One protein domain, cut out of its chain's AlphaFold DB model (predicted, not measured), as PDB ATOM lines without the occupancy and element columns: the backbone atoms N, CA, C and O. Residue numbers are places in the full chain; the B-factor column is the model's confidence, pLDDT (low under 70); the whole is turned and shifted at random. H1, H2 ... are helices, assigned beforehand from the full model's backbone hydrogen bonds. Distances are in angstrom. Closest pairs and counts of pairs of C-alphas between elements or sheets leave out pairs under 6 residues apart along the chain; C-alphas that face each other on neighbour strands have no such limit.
ATOM      1  N   ALA A 166      31.481  -5.647 -20.531       97.88
ATOM      2  CA  ALA A 166      30.106  -6.097 -20.740       97.88
ATOM      3  C   ALA A 166      29.982  -7.213 -21.795       97.88
ATOM      4  O   ALA A 166      29.118  -8.084 -21.684       97.88
ATOM      5  N   GLU A 167      30.808  -7.198 -22.842       97.94
ATOM      6  CA  GLU A 167      30.840  -8.279 -23.831       97.94
ATOM      7  C   GLU A 167      31.550  -9.514 -23.283       97.94
ATOM      8  O   GLU A 167      31.078 -10.630 -23.504       97.94
ATOM      9  N   GLN A 168      32.631  -9.319 -22.525       97.88
ATOM     10  CA  GLN A 168      33.333 -10.405 -21.846       97.88
ATOM     11  C   GLN A 168      32.415 -11.107 -20.836       97.88
ATOM     12  O   GLN A 168      32.310 -12.332 -20.868       97.88
ATOM     13  N   GLN A 169      31.650 -10.350 -20.042       98.06
ATOM     14  CA  GLN A 169      30.668 -10.900 -19.104       98.06
ATOM     15  C   GLN A 169      29.633 -11.782 -19.814       98.06
ATOM     16  O   GLN A 169      29.350 -12.887 -19.363       98.06
ATOM     17  N   LYS A 170      29.130 -11.384 -20.992       98.38
ATOM     18  CA  LYS A 170      28.199 -12.229 -21.770       98.38
ATOM     19  C   LYS A 170      28.811 -13.569 -22.189       98.38
ATOM     20  O   LYS A 170      28.073 -14.537 -22.392       98.38
ATOM     21  N   LEU A 171      30.127 -13.632 -22.395       98.25
ATOM     22  CA  LEU A 171      30.827 -14.887 -22.683       98.25
ATOM     23  C   LEU A 171      30.999 -15.729 -21.415       98.25
ATOM     24  O   LEU A 171      30.808 -16.944 -21.464       98.25
ATOM     25  N   VAL A 172      31.290 -15.092 -20.282       98.00
ATOM     26  CA  VAL A 172      31.349 -15.736 -18.962       98.00
ATOM     27  C   VAL A 172      30.000 -16.355 -18.606       98.00
ATOM     28  O   VAL A 172      29.945 -17.544 -18.299       98.00
ATOM     29  N   ASP A 173      28.900 -15.622 -18.775       98.06
ATOM     30  CA  ASP A 173      27.544 -16.119 -18.525       98.06
ATOM     31  C   ASP A 173      27.232 -17.366 -19.374       98.06
ATOM     32  O   ASP A 173      26.624 -18.332 -18.902       98.06
ATOM     33  N   GLN A 174      27.694 -17.395 -20.632       97.94
ATOM     34  CA  GLN A 174      27.555 -18.564 -21.506       97.94
ATOM     35  C   GLN A 174      28.368 -19.767 -21.013       97.94
ATOM     36  O   GLN A 174      27.883 -20.900 -21.105       97.94
ATOM     37  N   LEU A 175      29.582 -19.543 -20.499       96.75
ATOM     38  CA  LEU A 175      30.416 -20.589 -19.905       96.75
ATOM     39  C   LEU A 175      29.784 -21.133 -18.618       96.75
ATOM     40  O   LEU A 175      29.670 -22.350 -18.483       96.75
ATOM     41  N   VAL A 176      29.294 -20.270 -17.724       96.38
ATOM     42  CA  VAL A 176      28.592 -20.680 -16.495       96.38
ATOM     43  C   VAL A 176      27.349 -21.501 -16.840       96.38
ATOM     44  O   VAL A 176      27.162 -22.604 -16.320       96.38
ATOM     45  N   ALA A 177      26.532 -21.031 -17.787       96.19
ATOM     46  CA  ALA A 177      25.365 -21.772 -18.257       96.19
ATOM     47  C   ALA A 177      25.744 -23.139 -18.855       96.19
ATOM     48  O   ALA A 177      25.037 -24.125 -18.641       96.19
ATOM     49  N   ALA A 178      26.866 -23.230 -19.578       94.75
ATOM     50  CA  ALA A 178      27.386 -24.493 -20.098       94.75
ATOM     51  C   ALA A 178      27.844 -25.442 -18.976       94.75
ATOM     52  O   ALA A 178      27.473 -26.616 -18.986       94.75
ATOM     53  N   MET A 179      28.582 -24.941 -17.981       94.44
ATOM     54  CA  MET A 179      29.038 -25.725 -16.826       94.44
ATOM     55  C   MET A 179      27.854 -26.298 -16.033       94.44
ATOM     56  O   MET A 179      27.859 -27.488 -15.701       94.44
ATOM     57  N   LYS A 180      26.801 -25.495 -15.826       94.31
ATOM     58  CA  LYS A 180      25.563 -25.884 -15.124       94.31
ATOM     59  C   LYS A 180      24.616 -26.749 -15.953       94.31
ATOM     60  O   LYS A 180      23.687 -27.326 -15.398       94.31
ATOM     61  N   ASN A 181      24.801 -26.850 -17.269       92.88
ATOM     62  CA  ASN A 181      23.887 -27.612 -18.114       92.88
ATOM     63  C   ASN A 181      23.979 -29.114 -17.807       92.88
ATOM     64  O   ASN A 181      24.949 -29.754 -18.203       92.88
ATOM     65  N   LEU A 182      22.985 -29.675 -17.121       89.38
ATOM     66  CA  LEU A 182      22.942 -31.098 -16.765       89.38
ATOM     67  C   LEU A 182      22.188 -31.969 -17.785       89.38
ATOM     68  O   LEU A 182      21.893 -33.129 -17.514       89.38
ATOM     69  N   LYS A 183      21.832 -31.413 -18.945       87.06
ATOM     70  CA  LYS A 183      21.194 -32.181 -20.018       87.06
ATOM     71  C   LYS A 183      22.237 -33.062 -20.707       87.06
ATOM     72  O   LYS A 183      23.361 -32.612 -20.912       87.06
ATOM     73  N   ASP A 184      21.845 -34.286 -21.055       82.31
ATOM     74  CA  ASP A 184      22.658 -35.237 -21.827       82.31
ATOM     75  C   ASP A 184      23.999 -35.622 -21.161       82.31
ATOM     76  O   ASP A 184      25.020 -35.812 -21.822       82.31
ATOM     77  N   ILE A 185      24.005 -35.739 -19.826       83.44
ATOM     78  CA  ILE A 185      25.167 -36.218 -19.062       83.44
ATOM     79  C   ILE A 185      25.449 -37.693 -19.402       83.44
ATOM     80  O   ILE A 185      24.569 -38.548 -19.313       83.44
ATOM     81  N   ILE A 186      26.700 -37.987 -19.760       79.44
ATOM     82  CA  ILE A 186      27.231 -39.334 -20.020       79.44
ATOM     83  C   ILE A 186      27.478 -40.084 -18.705       79.44
ATOM     84  O   ILE A 186      27.359 -41.310 -18.663       79.44
ATOM     85  N   GLU A 187      27.822 -39.375 -17.624       80.19
ATOM     86  CA  GLU A 187      27.999 -39.993 -16.308       80.19
ATOM     87  C   GLU A 187      26.696 -40.614 -15.808       80.19
ATOM     88  O   GLU A 187      25.759 -39.930 -15.395       80.19
ATOM     89  N   LYS A 188      26.660 -41.947 -15.816       82.25
ATOM     90  CA  LYS A 188      25.526 -42.704 -15.298       82.25
ATOM     91  C   LYS A 188      25.351 -42.424 -13.798       82.25
ATOM     92  O   LYS A 188      26.356 -42.324 -13.082       82.25
ATOM     93  N   PRO A 189      24.100 -42.352 -13.310       83.56
ATOM     94  CA  PRO A 189      23.822 -42.377 -11.882       83.56
ATOM     95  C   PRO A 189      24.498 -43.585 -11.231       83.56
ATOM     96  O   PRO A 189      24.529 -44.682 -11.799       83.56
ATOM     97  N   ILE A 190      25.043 -43.384 -10.038       84.56
ATOM     98  CA  ILE A 190      25.692 -44.439  -9.270       84.56
ATOM     99  C   ILE A 190      24.610 -45.120  -8.432       84.56
ATOM    100  O   ILE A 190      23.829 -44.462  -7.743       84.56
ATOM    101  N   GLN A 191      24.542 -46.451  -8.481       82.56
ATOM    102  CA  GLN A 191      23.644 -47.192  -7.597       82.56
ATOM    103  C   GLN A 191      24.073 -46.961  -6.147       82.56
ATOM    104  O   GLN A 191      25.225 -47.232  -5.791       82.56
ATOM    105  N   ALA A 192      23.162 -46.470  -5.301       77.44
ATOM    106  CA  ALA A 192      23.447 -46.353  -3.883       77.44
ATOM    107  C   ALA A 192      23.676 -47.760  -3.332       77.44
ATOM    108  O   ALA A 192      22.752 -48.566  -3.231       77.44
ATOM    109  N   LYS A 218      21.772 -42.576  -6.960       85.56
ATOM    110  CA  LYS A 218      22.345 -41.280  -6.597       85.56
ATOM    111  C   LYS A 218      23.034 -40.666  -7.801       85.56
ATOM    112  O   LYS A 218      23.610 -41.378  -8.628       85.56
ATOM    113  N   ASP A 219      22.994 -39.343  -7.874       85.38
ATOM    114  CA  ASP A 219      23.764 -38.606  -8.864       85.38
ATOM    115  C   ASP A 219      25.252 -38.936  -8.714       85.38
ATOM    116  O   ASP A 219      25.759 -39.238  -7.629       85.38
ATOM    117  N   ASN A 220      25.967 -38.913  -9.835       89.19
ATOM    118  CA  ASN A 220      27.412 -39.052  -9.806       89.19
ATOM    119  C   ASN A 220      28.010 -37.894  -8.985       89.19
ATOM    120  O   ASN A 220      27.601 -36.744  -9.151       89.19
ATOM    121  N   HIS A 221      29.014 -38.175  -8.149       87.19
ATOM    122  CA  HIS A 221      29.695 -37.170  -7.323       87.19
ATOM    123  C   HIS A 221      30.137 -35.926  -8.122       87.19
ATOM    124  O   HIS A 221      30.125 -34.814  -7.599       87.19
ATOM    125  N   HIS A 222      30.529 -36.070  -9.395       88.25
ATOM    126  CA  HIS A 222      30.877 -34.921 -10.240       88.25
ATOM    127  C   HIS A 222      29.690 -33.985 -10.493       88.25
ATOM    128  O   HIS A 222      29.852 -32.767 -10.465       88.25
ATOM    129  N   VAL A 223      28.508 -34.555 -10.722       89.56
ATOM    130  CA  VAL A 223      27.259 -33.825 -10.957       89.56
ATOM    131  C   VAL A 223      26.808 -33.142  -9.672       89.56
ATOM    132  O   VAL A 223      26.585 -31.933  -9.676       89.56
ATOM    133  N   GLU A 224      26.775 -33.892  -8.567       90.44
ATOM    134  CA  GLU A 224      26.420 -33.384  -7.238       90.44
ATOM    135  C   GLU A 224      27.322 -32.211  -6.838       90.44
ATOM    136  O   GLU A 224      26.854 -31.168  -6.382       90.44
ATOM    137  N   ARG A 225      28.635 -32.330  -7.062       89.12
ATOM    138  CA  ARG A 225      29.568 -31.256  -6.725       89.12
ATOM    139  C   ARG A 225      29.273 -29.979  -7.503       89.12
ATOM    140  O   ARG A 225      29.295 -28.910  -6.903       89.12
ATOM    141  N   ILE A 226      28.993 -30.072  -8.802       90.88
ATOM    142  CA  ILE A 226      28.666 -28.898  -9.625       90.88
ATOM    143  C   ILE A 226      27.337 -28.284  -9.189       90.88
ATOM    144  O   ILE A 226      27.259 -27.066  -9.077       90.88
ATOM    145  N   GLN A 227      26.321 -29.103  -8.899       92.81
ATOM    146  CA  GLN A 227      25.040 -28.630  -8.359       92.81
ATOM    147  C   GLN A 227      25.221 -27.868  -7.038       92.81
ATOM    148  O   GLN A 227      24.556 -26.863  -6.813       92.81
ATOM    149  N   ASN A 228      26.149 -28.328  -6.197       92.25
ATOM    150  CA  ASN A 228      26.458 -27.728  -4.900       92.25
ATOM    151  C   ASN A 228      27.481 -26.580  -4.973       92.25
ATOM    152  O   ASN A 228      27.818 -25.994  -3.944       92.25
ATOM    153  N   THR A 229      28.014 -26.269  -6.155       92.56
ATOM    154  CA  THR A 229      28.982 -25.179  -6.329       92.56
ATOM    155  C   THR A 229      28.253 -23.850  -6.425       92.56
ATOM    156  O   THR A 229      27.235 -23.748  -7.104       92.56
ATOM    157  N   SER A 230      28.780 -22.820  -5.760       94.75
ATOM    158  CA  SER A 230      28.192 -21.486  -5.836       94.75
ATOM    159  C   SER A 230      28.333 -20.898  -7.246       94.75
ATOM    160  O   SER A 230      29.324 -21.140  -7.939       94.75
ATOM    161  N   ASP A 231      27.364 -20.083  -7.664       94.25
ATOM    162  CA  ASP A 231      27.431 -19.401  -8.963       94.25
ATOM    163  C   ASP A 231      28.657 -18.481  -9.056       94.25
ATOM    164  O   ASP A 231      29.268 -18.392 -10.116       94.25
ATOM    165  N   GLN A 232      29.080 -17.895  -7.931       94.19
ATOM    166  CA  GLN A 232      30.290 -17.081  -7.839       94.19
ATOM    167  C   GLN A 232      31.563 -17.893  -8.132       94.19
ATOM    168  O   GLN A 232      32.436 -17.428  -8.862       94.19
ATOM    169  N   ASP A 233      31.679 -19.117  -7.605       90.31
ATOM    170  CA  ASP A 233      32.835 -19.977  -7.885       90.31
ATOM    171  C   ASP A 233      32.868 -20.405  -9.360       90.31
ATOM    172  O   ASP A 233      33.935 -20.442  -9.978       90.31
ATOM    173  N   LEU A 234      31.701 -20.707  -9.942       92.69
ATOM    174  CA  LEU A 234      31.589 -21.033 -11.366       92.69
ATOM    175  C   LEU A 234      31.916 -19.830 -12.254       92.69
ATOM    176  O   LEU A 234      32.551 -20.003 -13.291       92.69
ATOM    177  N   GLU A 235      31.528 -18.624 -11.846       95.25
ATOM    178  CA  GLU A 235      31.862 -17.382 -12.540       95.25
ATOM    179  C   GLU A 235      33.372 -17.117 -12.525       95.25
ATOM    180  O   GLU A 235      33.962 -16.860 -13.575       95.25
ATOM    181  N   ILE A 236      34.034 -17.275 -11.371       92.75
ATOM    182  CA  ILE A 236      35.498 -17.170 -11.263       92.75
ATOM    183  C   ILE A 236      36.182 -18.172 -12.204       92.75
ATOM    184  O   ILE A 236      37.112 -17.818 -12.930       92.75
ATOM    185  N   LEU A 237      35.713 -19.423 -12.230       91.88
ATOM    186  CA  LEU A 237      36.245 -20.444 -13.136       91.88
ATOM    187  C   LEU A 237      35.994 -20.101 -14.607       91.88
ATOM    188  O   LEU A 237      36.874 -20.309 -15.440       91.88
ATOM    189  N   ALA A 238      34.824 -19.562 -14.937       95.12
ATOM    190  CA  ALA A 238      34.493 -19.132 -16.288       95.12
ATOM    191  C   ALA A 238      35.385 -17.973 -16.759       95.12
ATOM    192  O   ALA A 238      35.843 -18.002 -17.902       95.12
ATOM    193  N   TRP A 239      35.718 -17.018 -15.886       96.56
ATOM    194  CA  TRP A 239      36.707 -15.976 -16.177       96.56
ATOM    195  C   TRP A 239      38.089 -16.558 -16.486       96.56
ATOM    196  O   TRP A 239      38.693 -16.197 -17.495       96.56
ATOM    197  N   ILE A 240      38.568 -17.500 -15.669       93.19
ATOM    198  CA  ILE A 240      39.854 -18.177 -15.906       93.19
ATOM    199  C   ILE A 240      39.839 -18.879 -17.270       93.19
ATOM    200  O   ILE A 240      40.726 -18.656 -18.091       93.19
ATOM    201  N   VAL A 241      38.789 -19.654 -17.560       94.12
ATOM    202  CA  VAL A 241      38.635 -20.362 -18.841       94.12
ATOM    203  C   VAL A 241      38.579 -19.391 -20.024       94.12
ATOM    204  O   VAL A 241      39.142 -19.692 -21.080       94.12
ATOM    205  N   LEU A 242      37.930 -18.231 -19.883       96.56
ATOM    206  CA  LEU A 242      37.857 -17.218 -20.935       96.56
ATOM    207  C   LEU A 242      39.252 -16.688 -21.302       96.56
ATOM    208  O   LEU A 242      39.617 -16.671 -22.481       96.56
ATOM    209  N   TYR A 243      40.047 -16.305 -20.301       95.44
ATOM    210  CA  TYR A 243      41.398 -15.785 -20.517       95.44
ATOM    211  C   TYR A 243      42.384 -16.870 -20.960       95.44
ATOM    212  O   TYR A 243      43.222 -16.604 -21.820       95.44
ATOM    213  N   ASP A 244      42.243 -18.103 -20.477       93.25
ATOM    214  CA  ASP A 244      43.018 -19.243 -20.977       93.25
ATOM    215  C   ASP A 244      42.679 -19.551 -22.443       93.25
ATOM    216  O   ASP A 244      43.560 -19.889 -23.236       93.25
ATOM    217  N   THR A 245      41.418 -19.372 -22.847       94.75
ATOM    218  CA  THR A 245      40.993 -19.508 -24.248       94.75
ATOM    219  C   THR A 245      41.650 -18.444 -25.130       94.75
ATOM    220  O   THR A 245      42.126 -18.766 -26.223       94.75
ATOM    221  N   LEU A 246      41.719 -17.195 -24.658       95.31
ATOM    222  CA  LEU A 246      42.426 -16.107 -25.341       95.31
ATOM    223  C   LEU A 246      43.930 -16.389 -25.424       95.31
ATOM    224  O   LEU A 246      44.521 -16.295 -26.498       95.31
ATOM    225  N   ALA A 247      44.544 -16.786 -24.309       92.50
ATOM    226  CA  ALA A 247      45.958 -17.129 -24.253       92.50
ATOM    227  C   ALA A 247      46.286 -18.253 -25.246       92.50
ATOM    228  O   ALA A 247      47.213 -18.113 -26.047       92.50
ATOM    229  N   ALA A 248      45.474 -19.312 -25.273       92.19
ATOM    230  CA  ALA A 248      45.611 -20.396 -26.234       92.19
ATOM    231  C   ALA A 248      45.469 -19.894 -27.676       92.19
ATOM    232  O   ALA A 248      46.272 -20.283 -28.518       92.19
ATOM    233  N   GLN A 249      44.507 -19.008 -27.968       94.12
ATOM    234  CA  GLN A 249      44.345 -18.420 -29.302       94.12
ATOM    235  C   GLN A 249      45.589 -17.640 -29.751       94.12
ATOM    236  O   GLN A 249      45.991 -17.774 -30.908       94.12
ATOM    237  N   ASN A 250      46.242 -16.932 -28.829       93.31
ATOM    238  CA  ASN A 250      47.498 -16.205 -29.056       93.31
ATOM    239  C   ASN A 250      48.732 -17.129 -29.147       93.31
ATOM    240  O   ASN A 250      49.862 -16.651 -29.233       93.31
ATOM    241  N   GLY A 251      48.548 -18.454 -29.098       90.06
ATOM    242  CA  GLY A 251      49.640 -19.430 -29.144       90.06
ATOM    243  C   GLY A 251      50.347 -19.657 -27.801       90.06
ATOM    244  O   GLY A 251      51.420 -20.261 -27.769       90.06
ATOM    245  N   ASN A 252      49.763 -19.209 -26.686       90.56
ATOM    246  CA  ASN A 252      50.264 -19.479 -25.339       90.56
ATOM    247  C   ASN A 252      49.612 -20.755 -24.795       90.56
ATOM    248  O   ASN A 252      48.610 -20.711 -24.085       90.56
ATOM    249  N   ILE A 253      50.162 -21.911 -25.166       80.19
ATOM    250  CA  ILE A 253      49.610 -23.219 -24.779       80.19
ATOM    251  C   ILE A 253      49.959 -23.553 -23.322       80.19
ATOM    252  O   ILE A 253      49.249 -24.320 -22.678       80.19
ATOM    253  N   ASN A 254      51.057 -22.997 -22.791       81.94
ATOM    254  CA  ASN A 254      51.555 -23.264 -21.440       81.94
ATOM    255  C   ASN A 254      51.786 -24.758 -21.118       81.94
ATOM    256  O   ASN A 254      51.975 -25.107 -19.952       81.94
ATOM    257  N   MET A 255      51.826 -25.636 -22.127       78.69
ATOM    258  CA  MET A 255      52.135 -27.056 -21.970       78.69
ATOM    259  C   MET A 255      53.586 -27.331 -22.380       78.69
ATOM    260  O   MET A 255      53.994 -26.893 -23.454       78.69
ATOM    261  N   PRO A 256      54.369 -28.043 -21.551       76.75
ATOM    262  CA  PRO A 256      55.689 -28.500 -21.955       76.75
ATOM    263  C   PRO A 256      55.581 -29.613 -22.997       76.75
ATOM    264  O   PRO A 256      54.612 -30.378 -23.008       76.75
ATOM    265  N   ASP A 257      56.622 -29.746 -23.816       77.19
ATOM    266  CA  ASP A 257      56.773 -30.874 -24.730       77.19
ATOM    267  C   ASP A 257      56.696 -32.194 -23.957       77.19
ATOM    268  O   ASP A 257      57.325 -32.379 -22.906       77.19
ATOM    269  N   ARG A 258      55.908 -33.137 -24.475       76.38
ATOM    270  CA  ARG A 258      55.679 -34.435 -23.835       76.38
ATOM    271  C   ARG A 258      56.398 -35.504 -24.635       76.38
ATOM    272  O   ARG A 258      56.170 -35.640 -25.830       76.38
ATOM    273  N   TYR A 259      57.269 -36.271 -23.979       77.00
ATOM    274  CA  TYR A 259      58.049 -37.333 -24.633       77.00
ATOM    275  C   TYR A 259      58.845 -36.832 -25.852       77.00
ATOM    276  O   TYR A 259      58.892 -37.502 -26.879       77.00
ATOM    277  N   GLN A 260      59.436 -35.634 -25.735       78.38
ATOM    278  CA  GLN A 260      60.188 -34.961 -26.808       78.38
ATOM    279  C   GLN A 260      59.351 -34.627 -28.055       78.38
ATOM    280  O   GLN A 260      59.905 -34.249 -29.085       78.38
ATOM    281  N   LYS A 261      58.022 -34.754 -27.978       80.94
ATOM    282  CA  LYS A 261      57.110 -34.309 -29.025       80.94
ATOM    283  C   LYS A 261      56.524 -32.952 -28.638       80.94
ATOM    284  O   LYS A 261      56.113 -32.789 -27.481       80.94
ATOM    285  N   PRO A 262      56.473 -31.998 -29.583       78.06
ATOM    286  CA  PRO A 262      55.815 -30.727 -29.342       78.06
ATOM    287  C   PRO A 262      54.350 -30.963 -28.987       78.06
ATOM    288  O   PRO A 262      53.722 -31.891 -29.502       78.06
ATOM    289  N   ALA A 263      53.815 -30.129 -28.098       79.50
ATOM    290  CA  ALA A 263      52.401 -30.183 -27.757       79.50
ATOM    291  C   ALA A 263      51.546 -30.020 -29.023       79.50
ATOM    292  O   ALA A 263      51.741 -29.087 -29.807       79.50
ATOM    293  N   GLU A 264      50.599 -30.937 -29.222       81.56
ATOM    294  CA  GLU A 264      49.656 -30.840 -30.330       81.56
ATOM    295  C   GLU A 264      48.806 -29.582 -30.159       81.56
ATOM    296  O   GLU A 264      48.214 -29.336 -29.104       81.56
ATOM    297  N   TYR A 265      48.765 -28.768 -31.209       86.06
ATOM    298  CA  TYR A 265      48.026 -27.520 -31.206       86.06
ATOM    299  C   TYR A 265      47.276 -27.346 -32.511       86.06
ATOM    300  O   TYR A 265      47.866 -27.223 -33.585       86.06
ATOM    301  N   GLN A 266      45.955 -27.281 -32.396       89.06
ATOM    302  CA  GLN A 266      45.087 -26.916 -33.498       89.06
ATOM    303  C   GLN A 266      44.785 -25.421 -33.417       89.06
ATOM    304  O   GLN A 266      44.171 -24.948 -32.455       89.06
ATOM    305  N   ARG A 267      45.220 -24.666 -34.430       88.25
ATOM    306  CA  ARG A 267      44.905 -23.241 -34.556       88.25
ATOM    307  C   ARG A 267      43.451 -23.073 -34.997       88.25
ATOM    308  O   ARG A 267      43.025 -23.675 -35.979       88.25
ATOM    309  N   CYS A 268      42.712 -22.216 -34.299       93.69
ATOM    310  CA  CYS A 268      41.395 -21.767 -34.735       93.69
ATOM    311  C   CYS A 268      41.527 -20.469 -35.551       93.69
ATOM    312  O   CYS A 268      42.424 -19.668 -35.270       93.69
ATOM    313  N   PRO A 269      40.640 -20.231 -36.535       95.00
ATOM    314  CA  PRO A 269      40.701 -19.039 -37.382       95.00
ATOM    315  C   PRO A 269      40.519 -17.733 -36.599       95.00
ATOM    316  O   PRO A 269      41.104 -16.724 -36.968       95.00
ATOM    317  N   ASN A 270      39.728 -17.754 -35.527       96.38
ATOM    318  CA  ASN A 270      39.439 -16.597 -34.688       96.38
ATOM    319  C   ASN A 270      39.109 -17.052 -33.255       96.38
ATOM    320  O   ASN A 270      38.881 -18.250 -33.014       96.38
ATOM    321  N   PHE A 271      39.109 -16.116 -32.306       96.69
ATOM    322  CA  PHE A 271      38.829 -16.407 -30.901       96.69
ATOM    323  C   PHE A 271      37.433 -16.991 -30.713       96.69
ATOM    324  O   PHE A 271      37.279 -17.994 -30.015       96.69
ATOM    325  N   MET A 272      36.423 -16.442 -31.390       97.75
ATOM    326  CA  MET A 272      35.043 -16.908 -31.231       97.75
ATOM    327  C   MET A 272      34.835 -18.366 -31.662       97.75
ATOM    328  O   MET A 272      34.027 -19.075 -31.059       97.75
ATOM    329  N   THR A 273      35.565 -18.857 -32.664       97.19
ATOM    330  CA  THR A 273      35.551 -20.273 -33.051       97.19
ATOM    331  C   THR A 273      36.158 -21.138 -31.953       97.19
ATOM    332  O   THR A 273      35.555 -22.143 -31.576       97.19
ATOM    333  N   ARG A 274      37.299 -20.733 -31.376       95.88
ATOM    334  CA  ARG A 274      37.903 -21.454 -30.245       95.88
ATOM    335  C   ARG A 274      36.978 -21.458 -29.028       95.88
ATOM    336  O   ARG A 274      36.738 -22.517 -28.455       95.88
ATOM    337  N   PHE A 275      36.405 -20.307 -28.688       97.00
ATOM    338  CA  PHE A 275      35.427 -20.168 -27.614       97.00
ATOM    339  C   PHE A 275      34.231 -21.104 -27.817       97.00
ATOM    340  O   PHE A 275      33.845 -21.816 -26.895       97.00
ATOM    341  N   LYS A 276      33.683 -21.189 -29.037       96.69
ATOM    342  CA  LYS A 276      32.599 -22.130 -29.360       96.69
ATOM    343  C   LYS A 276      33.012 -23.591 -29.188       96.69
ATOM    344  O   LYS A 276      32.188 -24.371 -28.724       96.69
ATOM    345  N   HIS A 277      34.250 -23.967 -29.516       94.56
ATOM    346  CA  HIS A 277      34.753 -25.319 -29.247       94.56
ATOM    347  C   HIS A 277      34.857 -25.608 -27.747       94.56
ATOM    348  O   HIS A 277      34.434 -26.675 -27.316       94.56
ATOM    349  N   VAL A 278      35.344 -24.657 -26.944       94.19
ATOM    350  CA  VAL A 278      35.393 -24.783 -25.475       94.19
ATOM    351  C   VAL A 278      33.982 -24.888 -24.896       94.19
ATOM    352  O   VAL A 278      33.691 -25.795 -24.121       94.19
ATOM    353  N   LEU A 279      33.068 -24.020 -25.334       94.88
ATOM    354  CA  LEU A 279      31.659 -24.052 -24.954       94.88
ATOM    355  C   LEU A 279      31.011 -25.393 -25.327       94.88
ATOM    356  O   LEU A 279      30.269 -25.967 -24.534       94.88
ATOM    357  N   ALA A 280      31.292 -25.898 -26.531       91.94
ATOM    358  CA  ALA A 280      30.821 -27.196 -26.981       91.94
ATOM    359  C   ALA A 280      31.425 -28.322 -26.140       91.94
ATOM    360  O   ALA A 280      30.679 -29.200 -25.750       91.94
ATOM    361  N   ALA A 281      32.705 -28.289 -25.774       90.12
ATOM    362  CA  ALA A 281      33.299 -29.296 -24.895       90.12
ATOM    363  C   ALA A 281      32.650 -29.300 -23.498       90.12
ATOM    364  O   ALA A 281      32.340 -30.363 -22.965       90.12
ATOM    365  N   LEU A 282      32.361 -28.121 -22.939       91.00
ATOM    366  CA  LEU A 282      31.670 -27.989 -21.650       91.00
ATOM    367  C   LEU A 282      30.205 -28.464 -21.701       91.00
ATOM    368  O   LEU A 282      29.686 -28.940 -20.692       91.00
ATOM    369  N   LYS A 283      29.539 -28.347 -22.862       88.94
ATOM    370  CA  LYS A 283      28.147 -28.791 -23.082       88.94
ATOM    371  C   LYS A 283      28.040 -30.257 -23.507       88.94
ATOM    372  O   LYS A 283      27.315 -31.022 -22.893       88.94
ATOM    373  N   ALA A 284      28.721 -30.603 -24.593       73.19
ATOM    374  CA  ALA A 284      28.666 -31.876 -25.305       73.19
ATOM    375  C   ALA A 284      29.530 -32.956 -24.662       73.19
ATOM    376  O   ALA A 284      29.341 -34.131 -24.952       73.19
ATOM    377  N   GLY A 285      30.466 -32.579 -23.786       59.69
ATOM    378  CA  GLY A 285      31.373 -33.538 -23.173       59.69
ATOM    379  C   GLY A 285      30.677 -34.574 -22.303       59.69
ATOM    380  O   GLY A 285      31.361 -35.500 -21.890       59.69
ATOM    381  N   GLY A 286      29.386 -34.394 -21.961       57.44
ATOM    382  CA  GLY A 286      28.598 -35.255 -21.071       57.44
ATOM    383  C   GLY A 286      29.258 -35.546 -19.721       57.44
ATOM    384  O   GLY A 286      28.705 -36.281 -18.914       57.44
ATOM    385  N   SER A 287      30.438 -34.978 -19.490       69.75
ATOM    386  CA  SER A 287      31.352 -35.356 -18.456       69.75
ATOM    387  C   SER A 287      31.593 -34.142 -17.593       69.75
ATOM    388  O   SER A 287      32.440 -33.282 -17.853       69.75
ATOM    389  N   LYS A 288      30.798 -34.068 -16.538       86.44
ATOM    390  CA  LYS A 288      31.002 -33.179 -15.407       86.44
ATOM    391  C   LYS A 288      32.345 -33.411 -14.736       86.44
ATOM    392  O   LYS A 288      32.808 -32.509 -14.042       86.44
ATOM    393  N   ALA A 289      33.032 -34.518 -15.019       83.94
ATOM    394  CA  ALA A 289      34.432 -34.698 -14.670       83.94
ATOM    395  C   ALA A 289      35.323 -33.555 -15.187       83.94
ATOM    396  O   ALA A 289      36.154 -33.090 -14.415       83.94
ATOM    397  N   LEU A 290      35.115 -33.028 -16.407       85.56
ATOM    398  CA  LEU A 290      35.926 -31.919 -16.940       85.56
ATOM    399  C   LEU A 290      35.749 -30.636 -16.116       85.56
ATOM    400  O   LEU A 290      36.727 -30.018 -15.703       85.56
ATOM    401  N   VAL A 291      34.501 -30.252 -15.833       86.81
ATOM    402  CA  VAL A 291      34.192 -29.076 -14.996       86.81
ATOM    403  C   VAL A 291      34.702 -29.292 -13.571       86.81
ATOM    404  O   VAL A 291      35.349 -28.424 -12.992       86.81
ATOM    405  N   ASN A 292      34.490 -30.482 -13.015       87.31
ATOM    406  CA  ASN A 292      35.018 -30.856 -11.712       87.31
ATOM    407  C   ASN A 292      36.559 -30.820 -11.677       87.31
ATOM    408  O   ASN A 292      37.133 -30.453 -10.657       87.31
ATOM    409  N   ASP A 293      37.239 -31.163 -12.768       84.69
ATOM    410  CA  ASP A 293      38.692 -31.064 -12.888       84.69
ATOM    411  C   ASP A 293      39.179 -29.617 -12.942       84.69
ATOM    412  O   ASP A 293      40.201 -29.308 -12.321       84.69
ATOM    413  N   LEU A 294      38.432 -28.723 -13.597       84.25
ATOM    414  CA  LEU A 294      38.668 -27.279 -13.522       84.25
ATOM    415  C   LEU A 294      38.532 -26.779 -12.077       84.25
ATOM    416  O   LEU A 294      39.375 -26.029 -11.603       84.25
ATOM    417  N   MET A 295      37.559 -27.284 -11.315       83.75
ATOM    418  CA  MET A 295      37.421 -26.966  -9.886       83.75
ATOM    419  C   MET A 295      38.524 -27.563  -8.990       83.75
ATOM    420  O   MET A 295      38.652 -27.200  -7.817       83.75
ATOM    421  N   LEU A 296      39.298 -28.536  -9.478       76.19
ATOM    422  CA  LEU A 296      40.374 -29.199  -8.728       76.19
ATOM    423  C   LEU A 296      41.736 -28.507  -8.894       76.19
ATOM    424  O   LEU A 296      42.750 -29.083  -8.497       76.19
TER     425      LEU A 296
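Overview. This is residues 166 to 192 and 218 to 296 of the 396 residues of an uncharacterized protein of Coniochaeta sp. 2T2.1 (UniProt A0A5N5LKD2). Three helices, H1, H3 and H4, form a triangle in which each packs on the other two: the longest, H3, crosses H1, and H4 runs beside the second part of H1. Two short helices, H2 and H5, pack crosswise on each other near the last residues of H1, and a long loop leads from H3 to H4, with its residues 256 to 262 sticking out. The printed part has 106 residues with five named helices, in the order H1, H2, H3, H4, H5, and no named strand; its class is all helix. It is only just compact, close to loose, with a radius of gyration of the C-alphas of 15.2 A, and flat in outline, spanning 44 by 41 by 21 A.

Arrangement. H3, residues 231 to 249, touches H1, residues 166 to 180, closest at the C-alphas of Ala 238 and Val 172, 5.3 A apart. They run opposite ways at a steep tilt of 68 degrees, only just short of perpendicular. With residues 242 to 249 alone, H3 touches H4, residues 271 to 284, at a steep tilt of 47 degrees, opposite ways; the closest C-alphas, of Gln 249 and Phe 271, are 6.1 A apart. H4, with residues 279 to 283 alone, touches residues 174 to 179 of H1, the same way at a shallow tilt of 21 degrees; the closest C-alphas, of Lys 283 and Ala 178, are 5.3 A apart. The helices that touch are mostly crossed. H5, residues 288 to 294, is close to H1 but not clearly touching, with the closest C-alphas, of Val 291 and Met 179, 6.4 A apart. H5 touches H2, residues 221 to 227, about perpendicular at 75 degrees, closest at the C-alphas of Lys 288 and His 222, 5.5 A. H1 and H2 only just touch, with 3 pairs of C-alphas within 8 A, the closest Lys 180 and Ile 226 at 7.0 A. H2 and H4 are apart. In H1, H2, H3, H4 and H5 every O i to N i+4 pair is within hydrogen-bond range.

Along the chain. H3 is 26.5 A long from first to last C-alpha, beginning at C-alpha 231 (27.431, -19.401, -8.963). H1 measures 21.1 A from C-alpha 166 (30.106, -6.097, -20.740), and H4 19.3 A. H2 measures 9.8 A and H5 9.9 A, the latter ending at C-alpha 294 (38.668, -27.279, -13.522).

Size, cuts and confidence. The two C-alphas farthest apart, of Ala 192 and Pro 269, are 46.5 A apart. Residues 193 to 217 are not printed; C-alphas 192 and 218 stand 5.9 A apart across this cut, in the link from H1 to H2. The link from H3 to H4 is long, with 21 residues; those from H2 to H3 and H4 to H5 are tight. Mean pLDDT of the printed part is 88.9, and residues 285 to 287 are under 70.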